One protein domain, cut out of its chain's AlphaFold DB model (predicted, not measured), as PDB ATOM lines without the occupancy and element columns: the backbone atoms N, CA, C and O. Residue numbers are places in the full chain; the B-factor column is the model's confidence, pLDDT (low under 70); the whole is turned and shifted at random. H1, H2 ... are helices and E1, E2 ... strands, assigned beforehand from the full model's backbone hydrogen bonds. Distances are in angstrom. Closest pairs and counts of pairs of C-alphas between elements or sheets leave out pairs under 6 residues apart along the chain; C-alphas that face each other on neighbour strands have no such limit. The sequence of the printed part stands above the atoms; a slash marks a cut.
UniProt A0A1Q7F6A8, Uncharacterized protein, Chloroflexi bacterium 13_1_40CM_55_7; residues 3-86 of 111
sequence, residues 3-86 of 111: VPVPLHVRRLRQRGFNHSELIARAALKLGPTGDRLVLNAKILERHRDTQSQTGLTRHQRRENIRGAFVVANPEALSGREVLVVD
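AT A GLANCE: This is residues 3 to 86 of the 111 residues of an uncharacterized protein of Chloroflexi bacterium 13_1_40CM_55_7 (UniProt A0A1Q7F6A8). Two small strand pairings, the antiparallel ribbon of E1 with E2 and the parallel pairing of residues 3 to 4 with residues 84 to 85 of E3, have the longest helix, H2, close to E3 and the short helices H1, H3 and H4 spread around them. Residues 29 to 35, of which 29 to 30 belong to H2, stick out. The printed part has 84 residues with four named helices and three named strands in the order H1 H2 E1 H3 E2 H4 E3; it is mixed, with under half of the residues in named elements. It is only just compact, close to loose, with a radius of gyration of the C-alphas of 14.2 A and spans of 39 by 28 by 25 A.

HOW THE PARTS SIT: E1, residues 44 to 46, and E2, residues 69 to 71, are antiparallel neighbours at 150 degrees; N 45 and O 70 are within hydrogen-bond range at 2.9 A. The closest C-alphas of E1 and H1, residues 9 to 15, are those of Arg 46 and Val 9, 7.8 A apart. E3, residues 83 to 85, pairs with no named strand and is apart from E1 and E2. The closest C-alphas of E3 and H2, residues 19 to 30, are those of Val 85 and Ser 20, 5.8 A apart. H3, residues 58 to 65, and H4, residues 74 to 77, are apart, and H1 touches no helix. Every O i to N i+4 pair is within hydrogen-bond range in H1, H2 and H3; H4 is too short for such a pair.

IN THESE COORDINATES: H2 is 16.5 A long, H3 11.0 A, H1 10.0 A and H4 5.6 A; E1 and E2 are each 7.0 A and E3 6.5 A. H1 begins at C-alpha 9 (-45.720, 9.023, 42.470) and E3 ends at C-alpha 85 (-48.929, 5.273, 25.183).

THE WHOLE: The C-alphas farthest apart, those of Gly 34 and Gln 60, are 39.9 A apart. The printed part has no cut. The links H2 to E1 and E1 to H3 are long. Mean pLDDT of the printed part is 85.6; residues 32 to 35 are under 70.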
ATOM      1  N   VAL A   3     -54.406   3.945  27.104       91.88
ATOM      2  CA  VAL A   3     -53.841   3.859  28.453       91.88
ATOM      3  C   VAL A   3     -52.438   4.462  28.446       91.88
ATOM      4  O   VAL A   3     -51.523   3.872  27.873       91.88
ATOM      5  N   PRO A   4     -52.228   5.636  29.055       92.25
ATOM      6  CA  PRO A   4     -50.889   6.179  29.206       92.25
ATOM      7  C   PRO A   4     -50.106   5.377  30.248       92.25
ATOM      8  O   PRO A   4     -50.653   4.957  31.270       92.25
ATOM      9  N   VAL A   5     -48.808   5.198  30.021       90.38
ATOM     10  CA  VAL A   5     -47.906   4.604  31.007       90.38
ATOM     11  C   VAL A   5     -47.779   5.569  32.195       90.38
ATOM     12  O   VAL A   5     -47.405   6.730  32.014       90.38
ATOM     13  N   PRO A   6     -48.091   5.138  33.428       91.44
ATOM     14  CA  PRO A   6     -48.011   6.002  34.598       91.44
ATOM     15  C   PRO A   6     -46.556   6.254  35.009       91.44
ATOM     16  O   PRO A   6     -45.685   5.377  34.916       91.44
ATOM     17  N   LEU A   7     -46.311   7.447  35.549       90.12
ATOM     18  CA  LEU A   7     -45.112   7.742  36.329       90.12
ATOM     19  C   LEU A   7     -45.273   7.229  37.763       90.12
ATOM     20  O   LEU A   7     -46.374   7.186  38.305       90.12
ATOM     21  N   HIS A   8     -44.154   6.895  38.406       90.56
ATOM     22  CA  HIS A   8     -44.155   6.650  39.848       90.56
ATOM     23  C   HIS A   8     -44.506   7.951  40.585       90.56
ATOM     24  O   HIS A   8     -44.076   9.030  40.165       90.56
ATOM     25  N   VAL A   9     -45.219   7.859  41.711       90.25
ATOM     26  CA  VAL A   9     -45.720   9.023  42.470       90.25
ATOM     27  C   VAL A   9     -44.630  10.044  42.809       90.25
ATOM     28  O   VAL A   9     -44.874  11.247  42.752       90.25
ATOM     29  N   ARG A  10     -43.400   9.589  43.089       90.38
ATOM     30  CA  ARG A  10     -42.250  10.476  43.342       90.38
ATOM     31  C   ARG A  10     -41.897  11.320  42.115       90.38
ATOM     32  O   ARG A  10     -41.736  12.530  42.234       90.38
ATOM     33  N   ARG A  11     -41.838  10.700  40.932       88.50
ATOM     34  CA  ARG A  11     -41.546  11.390  39.666       88.50
ATOM     35  C   ARG A  11     -42.685  12.295  39.221       88.50
ATOM     36  O   ARG A  11     -42.411  13.375  38.711       88.50
ATOM     37  N   LEU A  12     -43.936  11.892  39.451       90.12
ATOM     38  CA  LEU A  12     -45.087  12.747  39.165       90.12
ATOM     39  C   LEU A  12     -45.054  14.023  40.017       90.12
ATOM     40  O   LEU A  12     -45.245  15.105  39.479       90.12
ATOM     41  N   ARG A  13     -44.730  13.918  41.314       92.19
ATOM     42  CA  ARG A  13     -44.569  15.087  42.197       92.19
ATOM     43  C   ARG A  13     -43.431  16.012  41.760       92.19
ATOM     44  O   ARG A  13     -43.591  17.221  41.827       92.19
ATOM     45  N   GLN A  14     -42.306  15.458  41.307       90.00
ATOM     46  CA  GLN A  14     -41.164  16.249  40.829       90.00
ATOM     47  C   GLN A  14     -41.450  16.967  39.506       90.00
ATOM     48  O   GLN A  14     -41.043  18.108  39.330       90.00
ATOM     49  N   ARG A  15     -42.112  16.288  38.559       87.56
ATOM     50  CA  ARG A  15     -42.374  16.826  37.214       87.56
ATOM     51  C   ARG A  15     -43.664  17.641  37.120       87.56
ATOM     52  O   ARG A  15     -43.796  18.438  36.206       87.56
ATOM     53  N   GLY A  16     -44.626  17.412  38.013       92.31
ATOM     54  CA  GLY A  16     -45.948  18.045  38.017       92.31
ATOM     55  C   GLY A  16     -46.969  17.418  37.057       92.31
ATOM     56  O   GLY A  16     -48.166  17.616  37.240       92.31
ATOM     57  N   PHE A  17     -46.534  16.639  36.060       90.75
ATOM     58  CA  PHE A  17     -47.412  16.037  35.051       90.75
ATOM     59  C   PHE A  17     -46.831  14.751  34.438       90.75
ATOM     60  O   PHE A  17     -45.645  14.446  34.584       90.75
ATOM     61  N   ASN A  18     -47.686  13.989  33.744       90.88
ATOM     62  CA  ASN A  18     -47.317  12.796  32.983       90.88
ATOM     63  C   ASN A  18     -47.369  13.083  31.469       90.88
ATOM     64  O   ASN A  18     -48.454  13.238  30.907       90.88
ATOM     65  N   HIS A  19     -46.213  13.126  30.798       89.56
ATOM     66  CA  HIS A  19     -46.130  13.383  29.354       89.56
ATOM     67  C   HIS A  19     -46.933  12.387  28.522       89.56
ATOM     68  O   HIS A  19     -47.622  12.798  27.592       89.56
ATOM     69  N   SER A  20     -46.886  11.097  28.861       90.25
ATOM     70  CA  SER A  20     -47.615  10.065  28.121       90.25
ATOM     71  C   SER A  20     -49.122  10.309  28.165       90.25
ATOM     72  O   SER A  20     -49.817  10.116  27.171       90.25
ATOM     73  N   GLU A  21     -49.631  10.799  29.299       93.00
ATOM     74  CA  GLU A  21     -51.032  11.193  29.433       93.00
ATOM     75  C   GLU A  21     -51.358  12.439  28.604       93.00
ATOM     76  O   GLU A  21     -52.392  12.469  27.936       93.00
ATOM     77  N   LEU A  22     -50.482  13.450  28.601       92.06
ATOM     78  CA  LEU A  22     -50.668  14.648  27.778       92.06
ATOM     79  C   LEU A  22     -50.698  14.309  26.283       92.06
ATOM     80  O   LEU A  22     -51.598  14.765  25.578       92.06
ATOM     81  N   ILE A  23     -49.769  13.470  25.820       88.94
ATOM     82  CA  ILE A  23     -49.709  12.990  24.434       88.94
ATOM     83  C   ILE A  23     -50.990  12.226  24.089       88.94
ATOM     84  O   ILE A  23     -51.620  12.525  23.078       88.94
ATOM     85  N   ALA A  24     -51.424  11.295  24.945       89.31
ATOM     86  CA  ALA A  24     -52.652  10.538  24.722       89.31
ATOM     87  C   ALA A  24     -53.887  11.455  24.635       89.31
ATOM     88  O   ALA A  24     -54.712  11.300  23.736       89.31
ATOM     89  N   ARG A  25     -54.003  12.450  25.524       90.69
ATOM     90  CA  ARG A  25     -55.090  13.446  25.492       90.69
ATOM     91  C   ARG A  25     -55.063  14.287  24.219       90.69
ATOM     92  O   ARG A  25     -56.123  14.555  23.663       90.69
ATOM     93  N   ALA A  26     -53.884  14.717  23.779       88.81
ATOM     94  CA  ALA A  26     -53.734  15.505  22.561       88.81
ATOM     95  C   ALA A  26     -54.086  14.680  21.314       88.81
ATOM     96  O   ALA A  26     -54.877  15.134  20.494       88.81
ATOM     97  N   ALA A  27     -53.586  13.446  21.218       85.12
ATOM     98  CA  ALA A  27     -53.872  12.547  20.103       85.12
ATOM     99  C   ALA A  27     -55.377  12.272  19.955       85.12
ATOM    100  O   ALA A  27     -55.905  12.321  18.849       85.12
ATOM    101  N   LEU A  28     -56.091  12.071  21.066       86.62
ATOM    102  CA  LEU A  28     -57.544  11.867  21.048       86.62
ATOM    103  C   LEU A  28     -58.336  13.097  20.598       86.62
ATOM    104  O   LEU A  28     -59.416  12.946  20.039       86.62
ATOM    105  N   LYS A  29     -57.821  14.309  20.835       84.44
ATOM    106  CA  LYS A  29     -58.449  15.547  20.345       84.44
ATOM    107  C   LYS A  29     -58.249  15.755  18.844       84.44
ATOM    108  O   LYS A  29     -59.059  16.436  18.229       84.44
ATOM    109  N   LEU A  30     -57.158  15.226  18.291       81.31
ATOM    110  CA  LEU A  30     -56.771  15.395  16.885       81.31
ATOM    111  C   LEU A  30     -57.222  14.231  15.989       81.31
ATOM    112  O   LEU A  30     -57.140  14.340  14.770       81.31
ATOM    113  N   GLY A  31     -57.646  13.111  16.580       70.94
ATOM    114  CA  GLY A  31     -58.034  11.909  15.850       70.94
ATOM    115  C   GLY A  31     -59.361  12.043  15.086       70.94
ATOM    116  O   GLY A  31     -60.156  12.941  15.372       70.94
ATOM    117  N   PRO A  32     -59.629  11.130  14.132       64.25
ATOM    118  CA  PRO A  32     -60.900  11.077  13.415       64.25
ATOM    119  C   PRO A  32     -62.075  10.933  14.389       64.25
ATOM    120  O   PRO A  32     -62.067  10.073  15.266       64.25
ATOM    121  N   THR A  33     -63.119  11.737  14.202       56.50
ATOM    122  CA  THR A  33     -64.327  11.773  15.050       56.50
ATOM    123  C   THR A  33     -65.137  10.467  15.068       56.50
ATOM    124  O   THR A  33     -66.041  10.337  15.893       56.50
ATOM    125  N   GLY A  34     -64.826   9.511  14.182       55.03
ATOM    126  CA  GLY A  34     -65.526   8.229  14.039       55.03
ATOM    127  C   GLY A  34     -65.160   7.174  15.088       55.03
ATOM    128  O   GLY A  34     -66.046   6.462  15.558       55.03
ATOM    129  N   ASP A  35     -63.899   7.123  15.529       62.81
ATOM    130  CA  ASP A  35     -63.448   6.154  16.529       62.81
ATOM    131  C   ASP A  35     -63.458   6.791  17.919       62.81
ATOM    132  O   ASP A  35     -62.566   7.552  18.301       62.81
ATOM    133  N   ARG A  36     -64.481   6.468  18.722       70.56
ATOM    134  CA  ARG A  36     -64.581   6.884  20.134       70.56
ATOM    135  C   ARG A  36     -63.573   6.128  21.005       70.56
ATOM    136  O   ARG A  36     -63.926   5.307  21.854       70.56
ATOM    137  N   LEU A  37     -62.293   6.415  20.817       83.50
ATOM    138  CA  LEU A  37     -61.238   5.947  21.699       83.50
ATOM    139  C   LEU A  37     -61.393   6.597  23.085       83.50
ATOM    140  O   LEU A  37     -61.371   7.815  23.241       83.50
ATOM    141  N   VAL A  38     -61.534   5.765  24.118       88.50
ATOM    142  CA  VAL A  38     -61.662   6.217  25.513       88.50
ATOM    143  C   VAL A  38     -60.298   6.202  26.198       88.50
ATOM    144  O   VAL A  38     -59.659   5.149  26.255       88.50
ATOM    145  N   LEU A  39     -59.879   7.345  26.750       90.88
ATOM    146  CA  LEU A  39     -58.702   7.449  27.618       90.88
ATOM    147  C   LEU A  39     -59.009   6.913  29.018       90.88
ATOM    148  O   LEU A  39     -59.955   7.367  29.658       90.88
ATOM    149  N   ASN A  40     -58.156   6.033  29.537       93.06
ATOM    150  CA  ASN A  40     -58.184   5.615  30.932       93.06
ATOM    151  C   ASN A  40     -56.776   5.664  31.540       93.06
ATOM    152  O   ASN A  40     -55.975   4.754  31.359       93.06
ATOM    153  N   ALA A  41     -56.485   6.735  32.282       92.69
ATOM    154  CA  ALA A  41     -55.200   6.937  32.957       92.69
ATOM    155  C   ALA A  41     -55.093   6.244  34.329       92.69
ATOM    156  O   ALA A  41     -54.040   6.305  34.952       92.69
ATOM    157  N   LYS A  42     -56.170   5.610  34.813       92.88
ATOM    158  CA  LYS A  42     -56.229   4.980  36.146       92.88
ATOM    159  C   LYS A  42     -56.141   3.456  36.108       92.88
ATOM    160  O   LYS A  42     -56.047   2.824  37.149       92.88
ATOM    161  N   ILE A  43     -56.218   2.852  34.924       91.00
ATOM    162  CA  ILE A  43     -56.238   1.393  34.784       91.00
ATOM    163  C   ILE A  43     -54.872   0.754  35.030       91.00
ATOM    164  O   ILE A  43     -54.810  -0.380  35.491       91.00
ATOM    165  N   LEU A  44     -53.797   1.481  34.726       91.31
ATOM    166  CA  LEU A  44     -52.423   1.056  34.932       91.31
ATOM    167  C   LEU A  44     -51.802   1.954  35.996       91.31
ATOM    168  O   LEU A  44     -51.815   3.177  35.865       91.31
ATOM    169  N   GLU A  45     -51.220   1.348  37.021       91.81
ATOM    170  CA  GLU A  45     -50.546   2.046  38.111       91.81
ATOM    171  C   GLU A  45     -49.081   1.621  38.183       91.81
ATOM    172  O   GLU A  45     -48.750   0.474  37.885       91.81
ATOM    173  N   ARG A  46     -48.185   2.536  38.582       91.25
ATOM    174  CA  ARG A  46     -46.773   2.218  38.847       91.25
ATOM    175  C   ARG A  46     -46.496   2.301  40.342       91.25
ATOM    176  O   ARG A  46     -46.413   3.399  40.890       91.25
ATOM    177  N   HIS A  47     -46.305   1.152  40.982       90.00
ATOM    178  CA  HIS A  47     -46.083   1.057  42.434       90.00
ATOM    179  C   HIS A  47     -44.607   1.029  42.820       90.00
ATOM    180  O   HIS A  47     -44.266   1.311  43.965       90.00
ATOM    181  N   ARG A  48     -43.714   0.733  41.870       89.50
ATOM    182  CA  ARG A  48     -42.269   0.720  42.113       89.50
ATOM    183  C   ARG A  48     -41.573   1.858  41.382       89.50
ATOM    184  O   ARG A  48     -41.790   2.073  40.188       89.50
ATOM    185  N   ASP A  49     -40.680   2.553  42.083       87.25
ATOM    186  CA  ASP A  49     -39.745   3.462  41.429       87.25
ATOM    187  C   ASP A  49     -38.660   2.660  40.699       87.25
ATOM    188  O   ASP A  49     -38.068   1.729  41.243       87.25
ATOM    189  N   THR A  50     -38.417   3.008  39.444       84.69
ATOM    190  CA  THR A  50     -37.455   2.335  38.562       84.69
ATOM    191  C   THR A  50     -36.331   3.290  38.165       84.69
ATOM    192  O   THR A  50     -36.507   4.505  38.182       84.69
ATOM    193  N   GLN A  51     -35.171   2.794  37.752       84.69
ATOM    194  CA  GLN A  51     -34.155   3.687  37.186       84.69
ATOM    195  C   GLN A  51     -34.638   4.275  35.851       84.69
ATOM    196  O   GLN A  51     -35.578   3.757  35.232       84.69
ATOM    197  N   SER A  52     -34.013   5.366  35.399       82.56
ATOM    198  CA  SER A  52     -34.236   5.841  34.030       82.56
ATOM    199  C   SER A  52     -33.929   4.718  33.039       82.56
ATOM    200  O   SER A  52     -32.982   3.962  33.232       82.56
ATOM    201  N   GLN A  53     -34.735   4.597  31.981       78.75
ATOM    202  CA  GLN A  53     -34.473   3.621  30.921       78.75
ATOM    203  C   GLN A  53     -33.388   4.090  29.937       78.75
ATOM    204  O   GLN A  53     -32.914   3.291  29.129       78.75
ATOM    205  N   THR A  54     -32.984   5.362  30.002       81.56
ATOM    206  CA  THR A  54     -31.898   5.919  29.189       81.56
ATOM    207  C   THR A  54     -30.594   5.172  29.460       81.56
ATOM    208  O   THR A  54     -30.213   4.992  30.612       81.56
ATOM    209  N   GLY A  55     -29.915   4.731  28.401       83.00
ATOM    210  CA  GLY A  55     -28.656   3.984  28.510       83.00
ATOM    211  C   GLY A  55     -28.805   2.506  28.893       83.00
ATOM    212  O   GLY A  55     -27.809   1.790  28.890       83.00
ATOM    213  N   LEU A  56     -30.021   2.010  29.171       82.69
ATOM    214  CA  LEU A  56     -30.248   0.595  29.474       82.69
ATOM    215  C   LEU A  56     -30.421  -0.248  28.200       82.69
ATOM    216  O   LEU A  56     -31.199   0.075  27.289       82.69
ATOM    217  N   THR A  57     -29.769  -1.411  28.175       85.75
ATOM    218  CA  THR A  57     -30.003  -2.447  27.157       85.75
ATOM    219  C   THR A  57     -31.448  -2.956  27.205       85.75
ATOM    220  O   THR A  57     -32.170  -2.774  28.185       85.75
ATOM    221  N   ARG A  58     -31.897  -3.645  26.150       79.88
ATOM    222  CA  ARG A  58     -33.260  -4.204  26.080       79.88
ATOM    223  C   ARG A  58     -33.582  -5.134  27.258       79.88
ATOM    224  O   ARG A  58     -34.681  -5.068  27.802       79.88
ATOM    225  N   HIS A  59     -32.631  -5.986  27.644       82.88
ATOM    226  CA  HIS A  59     -32.775  -6.891  28.785       82.88
ATOM    227  C   HIS A  59     -32.858  -6.111  30.102       82.88
ATOM    228  O   HIS A  59     -33.805  -6.289  30.860       82.88
ATOM    229  N   GLN A  60     -31.935  -5.171  30.329       84.31
ATOM    230  CA  GLN A  60     -31.949  -4.326  31.528       84.31
ATOM    231  C   GLN A  60     -33.230  -3.500  31.641       84.31
ATOM    232  O   GLN A  60     -33.748  -3.346  32.738       84.31
ATOM    233  N   ARG A  61     -33.781  -3.005  30.524       82.38
ATOM    234  CA  ARG A  61     -35.080  -2.320  30.519       82.38
ATOM    235  C   ARG A  61     -36.194  -3.224  31.027       82.38
ATOM    236  O   ARG A  61     -36.936  -2.793  31.903       82.38
ATOM    237  N   ARG A  62     -36.279  -4.465  30.529       81.06
ATOM    238  CA  ARG A  62     -37.271  -5.457  30.984       81.06
ATOM    239  C   ARG A  62     -37.140  -5.746  32.473       81.06
ATOM    240  O   ARG A  62     -38.143  -5.672  33.172       81.06
ATOM    241  N   GLU A  63     -35.927  -5.996  32.961       83.94
ATOM    242  CA  GLU A  63     -35.693  -6.224  34.393       83.94
ATOM    243  C   GLU A  63     -36.044  -4.990  35.226       83.94
ATOM    244  O   GLU A  63     -36.755  -5.085  36.225       83.94
ATOM    245  N   ASN A  64     -35.619  -3.806  34.779       84.38
ATOM    246  CA  ASN A  64     -35.850  -2.549  35.481       84.38
ATOM    247  C   ASN A  64     -37.343  -2.247  35.657       84.38
ATOM    248  O   ASN A  64     -37.706  -1.645  36.664       84.38
ATOM    249  N   ILE A  65     -38.214  -2.681  34.739       85.00
ATOM    250  CA  ILE A  65     -39.670  -2.478  34.833       85.00
ATOM    251  C   ILE A  65     -40.458  -3.720  35.270       85.00
ATOM    252  O   ILE A  65     -41.666  -3.620  35.481       85.00
ATOM    253  N   ARG A  66     -39.815  -4.884  35.422       84.25
ATOM    254  CA  ARG A  66     -40.486  -6.116  35.854       84.25
ATOM    255  C   ARG A  66     -41.179  -5.878  37.196       84.25
ATOM    256  O   ARG A  66     -40.571  -5.342  38.128       84.25
ATOM    257  N   GLY A  67     -42.468  -6.221  37.260       83.56
ATOM    258  CA  GLY A  67     -43.301  -6.035  38.451       83.56
ATOM    259  C   GLY A  67     -43.447  -4.578  38.909       83.56
ATOM    260  O   GLY A  67     -43.815  -4.339  40.052       83.56
ATOM    261  N   ALA A  68     -43.111  -3.590  38.070       87.81
ATOM    262  CA  ALA A  68     -43.260  -2.181  38.435       87.81
ATOM    263  C   ALA A  68     -44.697  -1.672  38.265       87.81
ATOM    264  O   ALA A  68     -45.046  -0.649  38.859       87.81
ATOM    265  N   PHE A  69     -45.501  -2.370  37.456       89.44
ATOM    266  CA  PHE A  69     -46.850  -1.970  37.086       89.44
ATOM    267  C   PHE A  69     -47.904  -2.971  37.548       89.44
ATOM    268  O   PHE A  69     -47.664  -4.179  37.536       89.44
ATOM    269  N   VAL A  70     -49.082  -2.451  37.885       88.88
ATOM    270  CA  VAL A  70     -50.263  -3.222  38.284       88.88
ATOM    271  C   VAL A  70     -51.479  -2.704  37.520       88.88
ATOM    272  O   VAL A  70     -51.584  -1.506  37.250       88.88
ATOM    273  N   VAL A  71     -52.392  -3.609  37.163       90.38
ATOM    274  CA  VAL A  71     -53.701  -3.249  36.608       90.38
ATOM    275  C   VAL A  71     -54.688  -3.092  37.760       90.38
ATOM    276  O   VAL A  71     -54.973  -4.065  38.452       90.38
ATOM    277  N   ALA A  72     -55.214  -1.884  37.963       89.06
ATOM    278  CA  ALA A  72     -56.098  -1.574  39.090       89.06
ATOM    279  C   ALA A  72     -57.479  -2.245  38.976       89.06
ATOM    280  O   ALA A  72     -58.082  -2.606  39.982       89.06
ATOM    281  N   ASN A  73     -57.982  -2.422  37.749       87.31
ATOM    282  CA  ASN A  73     -59.251  -3.101  37.475       87.31
ATOM    283  C   ASN A  73     -59.116  -4.047  36.263       87.31
ATOM    284  O   ASN A  73     -59.420  -3.649  35.138       87.31
ATOM    285  N   PRO A  74     -58.655  -5.290  36.467       87.31
ATOM    286  CA  PRO A  74     -58.475  -6.282  35.403       87.31
ATOM    287  C   PRO A  74     -59.720  -6.514  34.531       87.31
ATOM    288  O   PRO A  74     -59.605  -6.675  33.315       87.31
ATOM    289  N   GLU A  75     -60.916  -6.470  35.122       87.62
ATOM    290  CA  GLU A  75     -62.187  -6.705  34.423       87.62
ATOM    291  C   GLU A  75     -62.489  -5.618  33.388       87.62
ATOM    292  O   GLU A  75     -63.021  -5.905  32.316       87.62
ATOM    293  N   ALA A  76     -62.061  -4.378  33.645       84.44
ATOM    294  CA  ALA A  76     -62.214  -3.274  32.702       84.44
ATOM    295  C   ALA A  76     -61.384  -3.445  31.414       84.44
ATOM    296  O   ALA A  76     -61.595  -2.695  30.458       84.44
ATOM    297  N   LEU A  77     -60.454  -4.408  31.375       84.88
ATOM    298  CA  LEU A  77     -59.688  -4.776  30.181       84.88
ATOM    299  C   LEU A  77     -60.339  -5.904  29.368       84.88
ATOM    300  O   LEU A  77     -59.967  -6.102  28.212       84.88
ATOM    301  N   SER A  78     -61.291  -6.641  29.943       83.94
ATOM    302  CA  SER A  78     -61.889  -7.808  29.292       83.94
ATOM    303  C   SER A  78     -62.617  -7.418  28.002       83.94
ATOM    304  O   SER A  78     -63.414  -6.478  27.984       83.94
ATOM    305  N   GLY A  79     -62.310  -8.119  26.905       83.25
ATOM    306  CA  GLY A  79     -62.909  -7.880  25.587       83.25
ATOM    307  C   GLY A  79     -62.556  -6.531  24.948       83.25
ATOM    308  O   GLY A  79     -63.224  -6.126  23.997       83.25
ATOM    309  N   ARG A  80     -61.544  -5.809  25.454       82.00
ATOM    310  CA  ARG A  80     -61.139  -4.501  24.918       82.00
ATOM    311  C   ARG A  80     -59.775  -4.550  24.254       82.00
ATOM    312  O   ARG A  80     -58.806  -5.040  24.824       82.00
ATOM    313  N   GLU A  81     -59.667  -3.891  23.108       83.69
ATOM    314  CA  GLU A  81     -58.369  -3.518  22.556       83.69
ATOM    315  C   GLU A  81     -57.765  -2.360  23.360       83.69
ATOM    316  O   GLU A  81     -58.437  -1.358  23.651       83.69
ATOM    317  N   VAL A  82     -56.490  -2.489  23.730       84.06
ATOM    318  CA  VAL A  82     -55.783  -1.519  24.572       84.06
ATOM    319  C   VAL A  82     -54.561  -0.977  23.847       84.06
ATOM    320  O   VAL A  82     -53.622  -1.710  23.548       84.06
ATOM    321  N   LEU A  83     -54.556   0.335  23.623       86.25
ATOM    322  CA  LEU A  83     -53.420   1.086  23.113       86.25
ATOM    323  C   LEU A  83     -52.657   1.699  24.287       86.25
ATOM    324  O   LEU A  83     -53.172   2.588  24.967       86.25
ATOM    325  N   VAL A  84     -51.429   1.236  24.513       86.00
ATOM    326  CA  VAL A  84     -50.542   1.790  25.540       86.00
ATOM    327  C   VAL A  84     -49.706   2.924  24.945       86.00
ATOM    328  O   VAL A  84     -49.082   2.747  23.902       86.00
ATOM    329  N   VAL A  85     -49.683   4.080  25.610       85.88
ATOM    330  CA  VAL A  85     -48.929   5.273  25.183       85.88
ATOM    331  C   VAL A  85     -47.797   5.533  26.173       85.88
ATOM    332  O   VAL A  85     -48.056   5.678  27.363       85.88
ATOM    333  N   ASP A  86     -46.556   5.615  25.697       82.38
ATOM    334  CA  ASP A  86     -45.349   5.868  26.503       82.38
ATOM    335  C   ASP A  86     -44.577   7.059  25.903       82.38
ATOM    336  O   ASP A  86     -44.605   7.250  24.686       82.38
TER     337      ASP A  86